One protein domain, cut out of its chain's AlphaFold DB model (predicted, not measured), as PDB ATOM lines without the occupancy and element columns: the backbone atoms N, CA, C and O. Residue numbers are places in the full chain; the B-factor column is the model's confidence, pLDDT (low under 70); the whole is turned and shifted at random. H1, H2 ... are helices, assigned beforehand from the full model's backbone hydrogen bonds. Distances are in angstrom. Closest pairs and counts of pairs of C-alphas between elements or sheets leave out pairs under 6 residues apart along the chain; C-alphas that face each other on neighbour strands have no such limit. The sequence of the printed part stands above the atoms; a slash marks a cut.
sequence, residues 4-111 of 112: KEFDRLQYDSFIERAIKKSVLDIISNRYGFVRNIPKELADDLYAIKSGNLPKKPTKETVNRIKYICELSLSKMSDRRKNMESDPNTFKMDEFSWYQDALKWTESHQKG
ATOM      1  N   LYS A   4     214.747 145.100 155.136       84.25
ATOM      2  CA  LYS A   4     213.555 144.317 154.765       84.25
ATOM      3  C   LYS A   4     213.731 142.812 154.954       84.25
ATOM      4  O   LYS A   4     212.783 142.102 155.281       84.25
ATOM      5  N   GLU A   5     214.940 142.316 154.714       88.06
ATOM      6  CA  GLU A   5     215.281 140.909 154.904       88.06
ATOM      7  C   GLU A   5     215.299 140.561 156.395       88.06
ATOM      8  O   GLU A   5     214.773 139.524 156.800       88.06
ATOM      9  N   PHE A   6     215.834 141.467 157.216       90.00
ATOM     10  CA  PHE A   6     215.815 141.337 158.668       90.00
ATOM     11  C   PHE A   6     214.385 141.316 159.225       90.00
ATOM     12  O   PHE A   6     214.045 140.401 159.977       90.00
ATOM     13  N   ASP A   7     213.531 142.254 158.805       88.50
ATOM     14  CA  ASP A   7     212.133 142.324 159.252       88.50
ATOM     15  C   ASP A   7     211.362 141.046 158.903       88.50
ATOM     16  O   ASP A   7     210.614 140.511 159.727       88.50
ATOM     17  N   ARG A   8     211.594 140.500 157.703       90.31
ATOM     18  CA  ARG A   8     210.995 139.232 157.280       90.31
ATOM     19  C   ARG A   8     211.453 138.067 158.153       90.31
ATOM     20  O   ARG A   8     210.618 137.305 158.627       90.31
ATOM     21  N   LEU A   9     212.754 137.931 158.398       93.56
ATOM     22  CA  LEU A   9     213.284 136.856 159.244       93.56
ATOM     23  C   LEU A   9     212.775 136.959 160.684       93.56
ATOM     24  O   LEU A   9     212.482 135.947 161.324       93.56
ATOM     25  N   GLN A  10     212.630 138.183 161.191       92.94
ATOM     26  CA  GLN A  10     212.034 138.419 162.496       92.94
ATOM     27  C   GLN A  10     210.559 137.985 162.517       92.94
ATOM     28  O   GLN A  10     210.135 137.316 163.465       92.94
ATOM     29  N   TYR A  11     209.799 138.314 161.470       93.56
ATOM     30  CA  TYR A  11     208.408 137.896 161.300       93.56
ATOM     31  C   TYR A  11     208.264 136.367 161.242       93.56
ATOM     32  O   TYR A  11     207.486 135.787 162.001       93.56
ATOM     33  N   ASP A  12     209.088 135.703 160.434       94.69
ATOM     34  CA  ASP A  12     209.121 134.244 160.307       94.69
ATOM     35  C   ASP A  12     209.456 133.580 161.650       94.69
ATOM     36  O   ASP A  12     208.788 132.636 162.076       94.69
ATOM     37  N   SER A  13     210.419 134.137 162.391       94.25
ATOM     38  CA  SER A  13     210.763 133.670 163.736       94.25
ATOM     39  C   SER A  13     209.596 133.786 164.725       94.25
ATOM     40  O   SER A  13     209.457 132.947 165.624       94.25
ATOM     41  N   PHE A  14     208.756 134.824 164.629       94.56
ATOM     42  CA  PHE A  14     207.543 134.911 165.453       94.56
ATOM     43  C   PHE A  14     206.554 133.795 165.112       94.56
ATOM     44  O   PHE A  14     206.039 133.155 166.032       94.56
ATOM     45  N   ILE A  15     206.337 133.526 163.821       94.44
ATOM     46  CA  ILE A  15     205.454 132.448 163.357       94.44
ATOM     47  C   ILE A  15     205.957 131.097 163.869       94.44
ATOM     48  O   ILE A  15     205.199 130.373 164.510       94.44
ATOM     49  N   GLU A  16     207.237 130.778 163.680       92.56
ATOM     50  CA  GLU A  16     207.811 129.495 164.109       92.56
ATOM     51  C   GLU A  16     207.646 129.247 165.614       92.56
ATOM     52  O   GLU A  16     207.285 128.148 166.042       92.56
ATOM     53  N   ARG A  17     207.850 130.285 166.434       90.44
ATOM     54  CA  ARG A  17     207.632 130.212 167.887       90.44
ATOM     55  C   ARG A  17     206.159 130.033 168.254       90.44
ATOM     56  O   ARG A  17     205.872 129.454 169.303       90.44
ATOM     57  N   ALA A  18     205.244 130.516 167.418       90.44
ATOM     58  CA  ALA A  18     203.806 130.409 167.620       90.44
ATOM     59  C   ALA A  18     203.222 129.049 167.208       90.44
ATOM     60  O   ALA A  18     202.179 128.672 167.743       90.44
ATOM     61  N   ILE A  19     203.863 128.290 166.306       87.69
ATOM     62  CA  ILE A  19     203.351 126.990 165.817       87.69
ATOM     63  C   ILE A  19     203.012 126.059 166.987       87.69
ATOM     64  O   ILE A  19     201.878 125.598 167.086       87.69
ATOM     65  N   LYS A  20     203.944 125.912 167.937       81.75
ATOM     66  CA  LYS A  20     203.833 125.006 169.096       81.75
ATOM     67  C   LYS A  20     202.920 125.506 170.223       81.75
ATOM     68  O   LYS A  20     202.854 124.890 171.283       81.75
ATOM     69  N   LYS A  21     202.305 126.682 170.070       87.12
ATOM     70  CA  LYS A  21     201.451 127.288 171.102       87.12
ATOM     71  C   LYS A  21     200.025 126.795 170.944       87.12
ATOM     72  O   LYS A  21     199.460 126.875 169.857       87.12
ATOM     73  N   SER A  22     199.429 126.301 172.015       82.38
ATOM     74  CA  SER A  22     198.030 125.891 172.006       82.38
ATOM     75  C   SER A  22     197.103 127.098 171.825       82.38
ATOM     76  O   SER A  22     197.483 128.247 172.056       82.38
ATOM     77  N   VAL A  23     195.846 126.840 171.457       81.00
ATOM     78  CA  VAL A  23     194.801 127.878 171.452       81.00
ATOM     79  C   VAL A  23     194.674 128.523 172.840       81.00
ATOM     80  O   VAL A  23     194.493 129.733 172.945       81.00
ATOM     81  N   LEU A  24     194.833 127.732 173.908       83.94
ATOM     82  CA  LEU A  24     194.774 128.207 175.294       83.94
ATOM     83  C   LEU A  24     195.920 129.168 175.632       83.94
ATOM     84  O   LEU A  24     195.690 130.162 176.320       83.94
ATOM     85  N   ASP A  25     197.127 128.931 175.113       84.62
ATOM     86  CA  ASP A  25     198.256 129.859 175.277       84.62
ATOM     87  C   ASP A  25     197.946 131.218 174.637       84.62
ATOM     88  O   ASP A  25     198.237 132.268 175.210       84.62
ATOM     89  N   ILE A  26     197.312 131.203 173.460       84.38
ATOM     90  CA  ILE A  26     196.924 132.427 172.754       84.38
ATOM     91  C   ILE A  26     195.766 133.127 173.476       84.38
ATOM     92  O   ILE A  26     195.791 134.342 173.617       84.38
ATOM     93  N   ILE A  27     194.761 132.404 173.974       83.25
ATOM     94  CA  ILE A  27     193.630 133.018 174.695       83.25
ATOM     95  C   ILE A  27     194.092 133.640 176.017       83.25
ATOM     96  O   ILE A  27     193.716 134.769 176.330       83.25
ATOM     97  N   SER A  28     194.911 132.919 176.787       85.44
ATOM     98  CA  SER A  28     195.366 133.363 178.110       85.44
ATOM     99  C   SER A  28     196.318 134.559 178.049       85.44
ATOM    100  O   SER A  28     196.340 135.365 178.976       85.44
ATOM    101  N   ASN A  29     197.079 134.709 176.958       85.81
ATOM    102  CA  ASN A  29     197.993 135.831 176.772       85.81
ATOM    103  C   ASN A  29     198.109 136.255 175.299       85.81
ATOM    104  O   ASN A  29     199.163 136.120 174.672       85.81
ATOM    105  N   ARG A  30     197.024 136.817 174.757       77.31
ATOM    106  CA  ARG A  30     196.864 137.133 173.325       77.31
ATOM    107  C   ARG A  30     198.004 137.916 172.691       77.31
ATOM    108  O   ARG A  30     198.306 137.672 171.534       77.31
ATOM    109  N   TYR A  31     198.665 138.805 173.426       83.69
ATOM    110  CA  TYR A  31     199.760 139.628 172.890       83.69
ATOM    111  C   TYR A  31     201.122 139.338 173.533       83.69
ATOM    112  O   TYR A  31     202.090 140.053 173.287       83.69
ATOM    113  N   GLY A  32     201.216 138.289 174.352       82.00
ATOM    114  CA  GLY A  32     202.443 137.919 175.057       82.00
ATOM    115  C   GLY A  32     202.780 136.429 175.011       82.00
ATOM    116  O   GLY A  32     203.813 136.037 175.553       82.00
ATOM    117  N   PHE A  33     201.973 135.597 174.340       85.06
ATOM    118  CA  PHE A  33     202.254 134.167 174.137       85.06
ATOM    119  C   PHE A  33     203.563 133.925 173.360       85.06
ATOM    120  O   PHE A  33     204.207 132.881 173.507       85.06
ATOM    121  N   VAL A  34     203.989 134.927 172.583       88.88
ATOM    122  CA  VAL A  34     205.356 135.107 172.093       88.88
ATOM    123  C   VAL A  34     205.797 136.532 172.435       88.88
ATOM    124  O   VAL A  34     205.115 137.502 172.115       88.88
ATOM    125  N   ARG A  35     206.949 136.675 173.099       87.50
ATOM    126  CA  ARG A  35     207.479 137.983 173.517       87.50
ATOM    127  C   ARG A  35     207.687 138.899 172.308       87.50
ATOM    128  O   ARG A  35     208.375 138.496 171.374       87.50
ATOM    129  N   ASN A  36     207.176 140.129 172.390       89.62
ATOM    130  CA  ASN A  36     207.258 141.175 171.358       89.62
ATOM    131  C   ASN A  36     206.566 140.823 170.032       89.62
ATOM    132  O   ASN A  36     206.926 141.379 168.997       89.62
ATOM    133  N   ILE A  37     205.609 139.891 170.041       91.88
ATOM    134  CA  ILE A  37     204.857 139.572 168.832       91.88
ATOM    135  C   ILE A  37     204.089 140.810 168.337       91.88
ATOM    136  O   ILE A  37     203.444 141.490 169.141       91.88
ATOM    137  N   PRO A  38     204.141 141.127 167.031       92.44
ATOM    138  CA  PRO A  38     203.316 142.185 166.470       92.44
ATOM    139  C   PRO A  38     201.833 141.901 166.716       92.44
ATOM    140  O   PRO A  38     201.375 140.769 166.546       92.44
ATOM    141  N   LYS A  39     201.074 142.939 167.088       92.00
ATOM    142  CA  LYS A  39     199.639 142.824 167.394       92.00
ATOM    143  C   LYS A  39     198.857 142.172 166.251       92.00
ATOM    144  O   LYS A  39     198.038 141.297 166.490       92.00
ATOM    145  N   GLU A  40     199.159 142.581 165.025       93.44
ATOM    146  CA  GLU A  40     198.524 142.074 163.812       93.44
ATOM    147  C   GLU A  40     198.740 140.566 163.630       93.44
ATOM    148  O   GLU A  40     197.774 139.819 163.515       93.44
ATOM    149  N   LEU A  41     199.991 140.105 163.732       93.75
ATOM    150  CA  LEU A  41     200.317 138.680 163.662       93.75
ATOM    151  C   LEU A  41     199.642 137.887 164.793       93.75
ATOM    152  O   LEU A  41     199.153 136.782 164.572       93.75
ATOM    153  N   ALA A  42     199.601 138.439 166.006       93.00
ATOM    154  CA  ALA A  42     198.907 137.814 167.125       93.00
ATOM    155  C   ALA A  42     197.394 137.675 166.879       93.00
ATOM    156  O   ALA A  42     196.813 136.635 167.197       93.00
ATOM    157  N   ASP A  43     196.764 138.691 166.289       93.38
ATOM    158  CA  ASP A  43     195.344 138.672 165.945       93.38
ATOM    159  C   ASP A  43     195.035 137.665 164.825       93.38
ATOM    160  O   ASP A  43     194.058 136.920 164.939       93.38
ATOM    161  N   ASP A  44     195.885 137.562 163.797       95.25
ATOM    162  CA  ASP A  44     195.719 136.555 162.743       95.25
ATOM    163  C   ASP A  44     195.916 135.133 163.276       95.25
ATOM    164  O   ASP A  44     195.126 134.241 162.975       95.25
ATOM    165  N   LEU A  45     196.949 134.905 164.096       93.88
ATOM    166  CA  LEU A  45     197.201 133.600 164.711       93.88
ATOM    167  C   LEU A  45     196.048 133.180 165.619       93.88
ATOM    168  O   LEU A  45     195.671 132.010 165.617       93.88
ATOM    169  N   TYR A  46     195.462 134.123 166.359       92.25
ATOM    170  CA  TYR A  46     194.242 133.870 167.112       92.25
ATOM    171  C   TYR A  46     193.095 133.456 166.184       92.25
ATOM    172  O   TYR A  46     192.491 132.412 166.412       92.25
ATOM    173  N   ALA A  47     192.832 134.217 165.115       93.62
ATOM    174  CA  ALA A  47     191.760 133.916 164.166       93.62
ATOM    175  C   ALA A  47     191.924 132.533 163.513       93.62
ATOM    176  O   ALA A  47     190.951 131.784 163.414       93.62
ATOM    177  N   ILE A  48     193.154 132.172 163.129       94.25
ATOM    178  CA  ILE A  48     193.501 130.858 162.575       94.25
ATOM    179  C   ILE A  48     193.238 129.762 163.613       94.25
ATOM    180  O   ILE A  48     192.467 128.838 163.359       94.25
ATOM    181  N   LYS A  49     193.848 129.864 164.800       89.75
ATOM    182  CA  LYS A  49     193.817 128.788 165.802       89.75
ATOM    183  C   LYS A  49     192.479 128.647 166.522       89.75
ATOM    184  O   LYS A  49     192.194 127.580 167.052       89.75
ATOM    185  N   SER A  50     191.661 129.695 166.555       88.31
ATOM    186  CA  SER A  50     190.300 129.624 167.085       88.31
ATOM    187  C   SER A  50     189.262 129.270 166.014       88.31
ATOM    188  O   SER A  50     188.076 129.238 166.333       88.31
ATOM    189  N   GLY A  51     189.660 129.130 164.743       88.56
ATOM    190  CA  GLY A  51     188.741 128.957 163.612       88.56
ATOM    191  C   GLY A  51     187.828 130.162 163.331       88.56
ATOM    192  O   GLY A  51     186.876 130.043 162.565       88.56
ATOM    193  N   ASN A  52     188.098 131.331 163.927       91.25
ATOM    194  CA  ASN A  52     187.266 132.535 163.791       91.25
ATOM    195  C   ASN A  52     187.840 133.475 162.727       91.25
ATOM    196  O   ASN A  52     188.175 134.628 163.006       91.25
ATOM    197  N   LEU A  53     187.973 132.968 161.502       94.12
ATOM    198  CA  LEU A  53     188.478 133.752 160.379       94.12
ATOM    199  C   LEU A  53     187.483 134.865 159.987       94.12
ATOM    200  O   LEU A  53     186.264 134.680 160.103       94.12
ATOM    201  N   PRO A  54     187.961 136.034 159.519       91.94
ATOM    202  CA  PRO A  54     187.083 137.147 159.168       91.94
ATOM    203  C   PRO A  54     186.100 136.774 158.050       91.94
ATOM    204  O   PRO A  54     186.487 136.204 157.039       91.94
ATOM    205  N   LYS A  55     184.823 137.159 158.166       89.62
ATOM    206  CA  LYS A  55     183.817 136.886 157.112       89.62
ATOM    207  C   LYS A  55     183.985 137.745 155.853       89.62
ATOM    208  O   LYS A  55     183.492 137.382 154.794       89.62
ATOM    209  N   LYS A  56     184.604 138.919 155.990       90.12
ATOM    210  CA  LYS A  56     184.845 139.891 154.912       90.12
ATOM    211  C   LYS A  56     186.281 140.415 155.024       90.12
ATOM    212  O   LYS A  56     186.477 141.539 155.484       90.12
ATOM    213  N   PRO A  57     187.290 139.578 154.738       92.62
ATOM    214  CA  PRO A  57     188.686 139.961 154.896       92.62
ATOM    215  C   PRO A  57     189.116 140.955 153.810       92.62
ATOM    216  O   PRO A  57     188.586 140.955 152.698       92.62
ATOM    217  N   THR A  58     190.123 141.775 154.106       93.62
ATOM    218  CA  THR A  58     190.834 142.534 153.068       93.62
ATOM    219  C   THR A  58     191.799 141.619 152.311       93.62
ATOM    220  O   THR A  58     192.246 140.604 152.848       93.62
ATOM    221  N   LYS A  59     192.189 141.996 151.084       93.25
ATOM    222  CA  LYS A  59     193.203 141.257 150.304       93.25
ATOM    223  C   LYS A  59     194.519 141.089 151.074       93.25
ATOM    224  O   LYS A  59     195.134 140.028 151.028       93.25
ATOM    225  N   GLU A  60     194.919 142.122 151.807       93.69
ATOM    226  CA  GLU A  60     196.097 142.098 152.675       93.69
ATOM    227  C   GLU A  60     195.970 141.047 153.785       93.69
ATOM    228  O   GLU A  60     196.867 140.222 153.946       93.69
ATOM    229  N   THR A  61     194.822 141.001 154.472       94.31
ATOM    230  CA  THR A  61     194.543 139.999 155.513       94.31
ATOM    231  C   THR A  61     194.600 138.581 154.943       94.31
ATOM    232  O   THR A  61     195.238 137.707 155.524       94.31
ATOM    233  N   VAL A  62     193.983 138.349 153.777       95.38
ATOM    234  CA  VAL A  62     194.014 137.038 153.102       95.38
ATOM    235  C   VAL A  62     195.451 136.625 152.786       95.38
ATOM    236  O   VAL A  62     195.843 135.499 153.081       95.38
ATOM    237  N   ASN A  63     196.254 137.532 152.223       95.19
ATOM    238  CA  ASN A  63     197.643 137.243 151.871       95.19
ATOM    239  C   ASN A  63     198.512 136.964 153.102       95.19
ATOM    240  O   ASN A  63     199.352 136.067 153.068       95.19
ATOM    241  N   ARG A  64     198.301 137.703 154.193       95.50
ATOM    242  CA  ARG A  64     199.056 137.525 155.433       95.50
ATOM    243  C   ARG A  64     198.714 136.206 156.122       95.50
ATOM    244  O   ARG A  64     199.626 135.469 156.490       95.50
ATOM    245  N   ILE A  65     197.428 135.856 156.210       96.25
ATOM    246  CA  ILE A  65     196.979 134.549 156.718       96.25
ATOM    247  C   ILE A  65     197.532 133.422 155.845       96.25
ATOM    248  O   ILE A  65     198.059 132.448 156.377       96.25
ATOM    249  N   LYS A  66     197.490 133.574 154.515       96.31
ATOM    250  CA  LYS A  66     198.057 132.594 153.581       96.31
ATOM    251  C   LYS A  66     199.539 132.361 153.862       96.31
ATOM    252  O   LYS A  66     199.937 131.218 154.047       96.31
ATOM    253  N   TYR A  67     200.318 133.435 153.985       96.50
ATOM    254  CA  TYR A  67     201.744 133.356 154.296       96.50
ATOM    255  C   TYR A  67     202.015 132.636 155.625       96.50
ATOM    256  O   TYR A  67     202.853 131.737 155.687       96.50
ATOM    257  N   ILE A  68     201.274 132.985 156.686       96.19
ATOM    258  CA  ILE A  68     201.391 132.337 158.000       96.19
ATOM    259  C   ILE A  68     201.112 130.835 157.888       96.19
ATOM    260  O   ILE A  68     201.861 130.029 158.449       96.19
ATOM    261  N   CYS A  69     200.056 130.449 157.169       95.38
ATOM    262  CA  CYS A  69     199.683 129.052 156.979       95.38
ATOM    263  C   CYS A  69     200.719 128.286 156.153       95.38
ATOM    264  O   CYS A  69     201.154 127.225 156.587       95.38
ATOM    265  N   GLU A  70     201.157 128.821 155.011       94.81
ATOM    266  CA  GLU A  70     202.177 128.196 154.157       94.81
ATOM    267  C   GLU A  70     203.484 127.972 154.924       94.81
ATOM    268  O   GLU A  70     204.019 126.858 154.931       94.81
ATOM    269  N   LEU A  71     203.962 128.992 155.645       95.06
ATOM    270  CA  LEU A  71     205.162 128.861 156.462       95.06
ATOM    271  C   LEU A  71     204.961 127.827 157.574       95.06
ATOM    272  O   LEU A  71     205.811 126.954 157.742       95.06
ATOM    273  N   SER A  72     203.840 127.871 158.297       93.69
ATOM    274  CA  SER A  72     203.573 126.932 159.395       93.69
ATOM    275  C   SER A  72     203.510 125.487 158.898       93.69
ATOM    276  O   SER A  72     204.172 124.614 159.453       93.69
ATOM    277  N   LEU A  73     202.787 125.236 157.805       91.38
ATOM    278  CA  LEU A  73     202.653 123.909 157.203       91.38
ATOM    279  C   LEU A  73     203.976 123.394 156.622       91.38
ATOM    280  O   LEU A  73     204.238 122.194 156.689       91.38
ATOM    281  N   SER A  74     204.861 124.276 156.142       90.94
ATOM    282  CA  SER A  74     206.207 123.875 155.697       90.94
ATOM    283  C   SER A  74     207.059 123.261 156.820       90.94
ATOM    284  O   SER A  74     207.940 122.445 156.549       90.94
ATOM    285  N   LYS A  75     206.777 123.602 158.088       89.31
ATOM    286  CA  LYS A  75     207.473 123.075 159.276       89.31
ATOM    287  C   LYS A  75     206.870 121.775 159.808       89.31
ATOM    288  O   LYS A  75     207.351 121.237 160.807       89.31
ATOM    289  N   MET A  76     205.825 121.261 159.165       85.56
ATOM    290  CA  MET A  76     205.214 119.993 159.528       85.56
ATOM    291  C   MET A  76     206.210 118.840 159.328       85.56
ATOM    292  O   MET A  76     206.841 118.722 158.278       85.56
ATOM    293  N   SER A  77     206.330 117.961 160.328       80.38
ATOM    294  CA  SER A  77     207.184 116.767 160.228       80.38
ATOM    295  C   SER A  77     206.734 115.828 159.103       80.38
ATOM    296  O   SER A  77     205.533 115.645 158.889       80.38
ATOM    297  N   ASP A  78     207.676 115.148 158.449       77.38
ATOM    298  CA  ASP A  78     207.355 114.190 157.379       77.38
ATOM    299  C   ASP A  78     206.497 113.023 157.879       77.38
ATOM    300  O   ASP A  78     205.596 112.563 157.181       77.38
ATOM    301  N   ARG A  79     206.676 112.619 159.146       70.19
ATOM    302  CA  ARG A  79     205.802 111.641 159.810       70.19
ATOM    303  C   ARG A  79     204.335 112.066 159.742       70.19
ATOM    304  O   ARG A  79     203.469 111.244 159.462       70.19
ATOM    305  N   ARG A  80     204.046 113.346 159.995       72.25
ATOM    306  CA  ARG A  80     202.678 113.869 159.955       72.25
ATOM    307  C   ARG A  80     202.147 113.931 158.526       72.25
ATOM    308  O   ARG A  80     201.011 113.502 158.328       72.25
ATOM    309  N   LYS A  81     202.959 114.377 157.560       71.56
ATOM    310  CA  LYS A  81     202.600 114.383 156.130       71.56
ATOM    311  C   LYS A  81     202.212 112.979 155.645       71.56
ATOM    312  O   LYS A  81     201.168 112.807 155.033       71.56
ATOM    313  N   ASN A  82     202.969 111.953 156.034       68.50
ATOM    314  CA  ASN A  82     202.696 110.559 155.657       68.50
ATOM    315  C   ASN A  82     201.418 109.988 156.294       68.50
ATOM    316  O   ASN A  82     200.739 109.159 155.699       68.50
ATOM    317  N   MET A  83     201.037 110.445 157.489       65.69
ATOM    318  CA  MET A  83     199.734 110.079 158.058       65.69
ATOM    319  C   MET A  83     198.568 110.769 157.317       65.69
ATOM    320  O   MET A  83     197.414 110.498 157.607       65.69
ATOM    321  N   GLU A  84     198.831 111.775 156.475       58.59
ATOM    322  CA  GLU A  84     197.809 112.569 155.768       58.59
ATOM    323  C   GLU A  84     197.385 111.912 154.460       58.59
ATOM    324  O   GLU A  84     196.245 112.060 154.037       58.59
ATOM    325  N   SER A  85     198.275 111.106 153.882       61.50
ATOM    326  CA  SER A  85     197.946 110.180 152.802       61.50
ATOM    327  C   SER A  85     197.067 109.000 153.238       61.50
ATOM    328  O   SER A  85     196.627 108.248 152.374       61.50
ATOM    329  N   ASP A  86     196.800 108.824 154.540       64.81
ATOM    330  CA  ASP A  86     195.912 107.774 155.048       64.81
ATOM    331  C   ASP A  86     194.508 108.334 155.374       64.81
ATOM    332  O   ASP A  86     194.350 109.066 156.359       64.81
ATOM    333  N   PRO A  87     193.470 107.984 154.591       58.88
ATOM    334  CA  PRO A  87     192.112 108.495 154.772       58.88
ATOM    335  C   PRO A  87     191.416 108.010 156.055       58.88
ATOM    336  O   PRO A  87     190.378 108.562 156.414       58.88
ATOM    337  N   ASN A  88     191.959 107.014 156.766       59.44
ATOM    338  CA  ASN A  88     191.339 106.457 157.974       59.44
ATOM    339  C   ASN A  88     191.829 107.096 159.284       59.44
ATOM    340  O   ASN A  88     191.350 106.737 160.362       59.44
ATOM    341  N   THR A  89     192.769 108.044 159.229       59.50
ATOM    342  CA  THR A  89     193.299 108.686 160.439       59.50
ATOM    343  C   THR A  89     192.556 109.992 160.734       59.50
ATOM    344  O   THR A  89     192.711 110.980 160.018       59.50
ATOM    345  N   PHE A  90     191.795 110.041 161.836       52.50
ATOM    346  CA  PHE A  90     191.274 111.310 162.355       52.50
ATOM    347  C   PHE A  90     192.415 112.152 162.931       52.50
ATOM    348  O   PHE A  90     193.236 111.685 163.723       52.50
ATOM    349  N   LYS A  91     192.472 113.414 162.516       59.19
ATOM    350  CA  LYS A  91     193.655 114.254 162.650       59.19
ATOM    351  C   LYS A  91     193.277 115.657 163.114       59.19
ATOM    352  O   LYS A  91     193.213 116.583 162.314       59.19
ATOM    353  N   MET A  92     193.090 115.829 164.418       60.41
ATOM    354  CA  MET A  92     193.108 117.156 165.041       60.41
ATOM    355  C   MET A  92     194.426 117.347 165.784       60.41
ATOM    356  O   MET A  92     194.612 116.812 166.873       60.41
ATOM    357  N   ASP A  93     195.352 118.081 165.174       72.69
ATOM    358  CA  ASP A  93     196.555 118.582 165.841       72.69
ATOM    359  C   ASP A  93     196.740 120.081 165.571       72.69
ATOM    360  O   ASP A  93     195.893 120.735 164.962       72.69
ATOM    361  N   GLU A  94     197.840 120.651 166.063       73.06
ATOM    362  CA  GLU A  94     198.144 122.078 165.913       73.06
ATOM    363  C   GLU A  94     198.212 122.547 164.448       73.06
ATOM    364  O   GLU A  94     198.025 123.738 164.197       73.06
ATOM    365  N   PHE A  95     198.407 121.633 163.486       85.38
ATOM    366  CA  PHE A  95     198.486 121.950 162.061       85.38
ATOM    367  C   PHE A  95     197.135 121.972 161.347       85.38
ATOM    368  O   PHE A  95     197.001 122.694 160.357       85.38
ATOM    369  N   SER A  96     196.130 121.248 161.852       86.75
ATOM    370  CA  SER A  96     194.794 121.184 161.240       86.75
ATOM    371  C   SER A  96     194.177 122.582 161.070       86.75
ATOM    372  O   SER A  96     193.650 122.907 160.009       86.75
ATOM    373  N   TRP A  97     194.357 123.464 162.061       89.62
ATOM    374  CA  TRP A  97     193.890 124.857 162.006       89.62
ATOM    375  C   TRP A  97     194.491 125.648 160.840       89.62
ATOM    376  O   TRP A  97     193.797 126.414 160.174       89.62
ATOM    377  N   TYR A  98     195.783 125.449 160.566       92.31
ATOM    378  CA  TYR A  98     196.465 126.121 159.461       92.31
ATOM    379  C   TYR A  98     196.015 125.580 158.100       92.31
ATOM    380  O   TYR A  98     195.944 126.345 157.141       92.31
ATOM    381  N   GLN A  99     195.666 124.293 158.001       91.06
ATOM    382  CA  GLN A  99     195.120 123.708 156.771       91.06
ATOM    383  C   GLN A  99     193.734 124.261 156.447       91.06
ATOM    384  O   GLN A  99     193.475 124.646 155.305       91.06
ATOM    385  N   ASP A 100     192.855 124.338 157.444       91.38
ATOM    386  CA  ASP A 100     191.510 124.884 157.263       91.38
ATOM    387  C   ASP A 100     191.561 126.375 156.919       91.38
ATOM    388  O   ASP A 100     190.884 126.830 155.992       91.38
ATOM    389  N   ALA A 101     192.441 127.130 157.584       94.06
ATOM    390  CA  ALA A 101     192.681 128.523 157.245       94.06
ATOM    391  C   ALA A 101     193.283 128.695 155.843       94.06
ATOM    392  O   ALA A 101     192.876 129.606 155.125       94.06
ATOM    393  N   LEU A 102     194.192 127.817 155.403       95.00
ATOM    394  CA  LEU A 102     194.732 127.868 154.042       95.00
ATOM    395  C   LEU A 102     193.624 127.655 152.999       95.00
ATOM    396  O   LEU A 102     193.483 128.477 152.094       95.00
ATOM    397  N   LYS A 103     192.763 126.645 153.172       93.38
ATOM    398  CA  LYS A 103     191.590 126.435 152.297       93.38
ATOM    399  C   LYS A 103     190.666 127.655 152.273       93.38
ATOM    400  O   LYS A 103     190.163 128.037 151.216       93.38
ATOM    401  N   TRP A 104     190.459 128.292 153.428       94.56
ATOM    402  CA  TRP A 104     189.711 129.547 153.515       94.56
ATOM    403  C   TRP A 104     190.385 130.675 152.717       94.56
ATOM    404  O   TRP A 104     189.691 131.412 152.020       94.56
ATOM    405  N   THR A 105     191.717 130.798 152.730       94.75
ATOM    406  CA  THR A 105     192.397 131.814 151.902       94.75
ATOM    407  C   THR A 105     192.218 131.551 150.408       94.75
ATOM    408  O   THR A 105     191.958 132.482 149.650       94.75
ATOM    409  N   GLU A 106     192.287 130.290 149.978       91.94
ATOM    410  CA  GLU A 106     192.130 129.906 148.572       91.94
ATOM    411  C   GLU A 106     190.726 130.212 148.040       91.94
ATOM    412  O   GLU A 106     190.583 130.679 146.907       91.94
ATOM    413  N   SER A 107     189.684 130.003 148.852       90.75
ATOM    414  CA  SER A 107     188.305 130.319 148.460       90.75
ATOM    415  C   SER A 107     188.066 131.823 148.296       90.75
ATOM    416  O   SER A 107     187.282 132.221 147.439       90.75
ATOM    417  N   HIS A 108     188.791 132.660 149.045       88.50
ATOM    418  CA  HIS A 108     188.718 134.121 148.942       88.50
ATOM    419  C   HIS A 108     189.640 134.700 147.860       88.50
ATOM    420  O   HIS A 108     189.432 135.830 147.426       88.50
ATOM    421  N   GLN A 109     190.631 133.938 147.387       79.88
ATOM    422  CA  GLN A 109     191.471 134.315 146.244       79.88
ATOM    423  C   GLN A 109     190.838 133.951 144.895       79.88
ATOM    424  O   GLN A 109     191.040 134.670 143.925       79.88
ATOM    425  N   LYS A 110     190.044 132.873 144.825       63.38
ATOM    426  CA  LYS A 110     189.353 132.437 143.592       63.38
ATOM    427  C   LYS A 110     188.144 133.305 143.196       63.38
ATOM    428  O   LYS A 110     187.556 133.062 142.148       63.38
ATOM    429  N   GLY A 111     187.770 134.284 144.022       52.31
ATOM    430  CA  GLY A 111     186.636 135.189 143.792       52.31
ATOM    431  C   GLY A 111     187.010 136.648 143.502       52.31
ATOM    432  O   GLY A 111     186.137 137.503 143.627       52.31
TER     433      GLY A 111
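What this domain is: This is residues 4 to 111 of the 112 residues of an uncharacterized protein of Muricauda lutaonensis (UniProt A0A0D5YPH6). H4 and H6 lie side by side, running opposite ways; H1 crosses H4, H3 crosses H6, and H2 packs on H3. Residues 4 to 9 of H1 and loop residues 84 to 90 stick out. The printed part has 108 residues with six named helices, H1 to H6, and no named strand: all helix, compact, radius of gyration of the C-alphas 14.0 A, spans 40 by 33 by 30 A.

Where its parts are: H1, residues 4 to 19, begins at (213.555, 144.317, 154.765) and measures 22.9 A. H2 is 23 to 28, H3 39 to 49, H4 59 to 74 with 22.4 A, H5 78 to 82. H6, 96 to 109, ends at (191.471, 134.315, 146.244).

How they stand to each other: Closest C-alphas where helices touch: H1 and H4, Ile 19 and Ser 72, 6.4 A, H1 with residues 12 to 19 alone; H2 and H3, Val 23 and Lys 49, 5.8 A; H3 and H6, Lys 49 and Trp 97, 5.5 A, H6 with residues 97 to 101 alone; H4 and H6, Cys 69 and Tyr 98, 5.0 A, at 37 degrees, only just a steep tilt. H5 touches no helix. In all six helices every O i to N i+4 pair is within hydrogen-bond range.

The domain as a whole: The printed part has no cut. The H5 to H6 link is long. Residues 82 to 92 and 110 to 111 have pLDDT under 70.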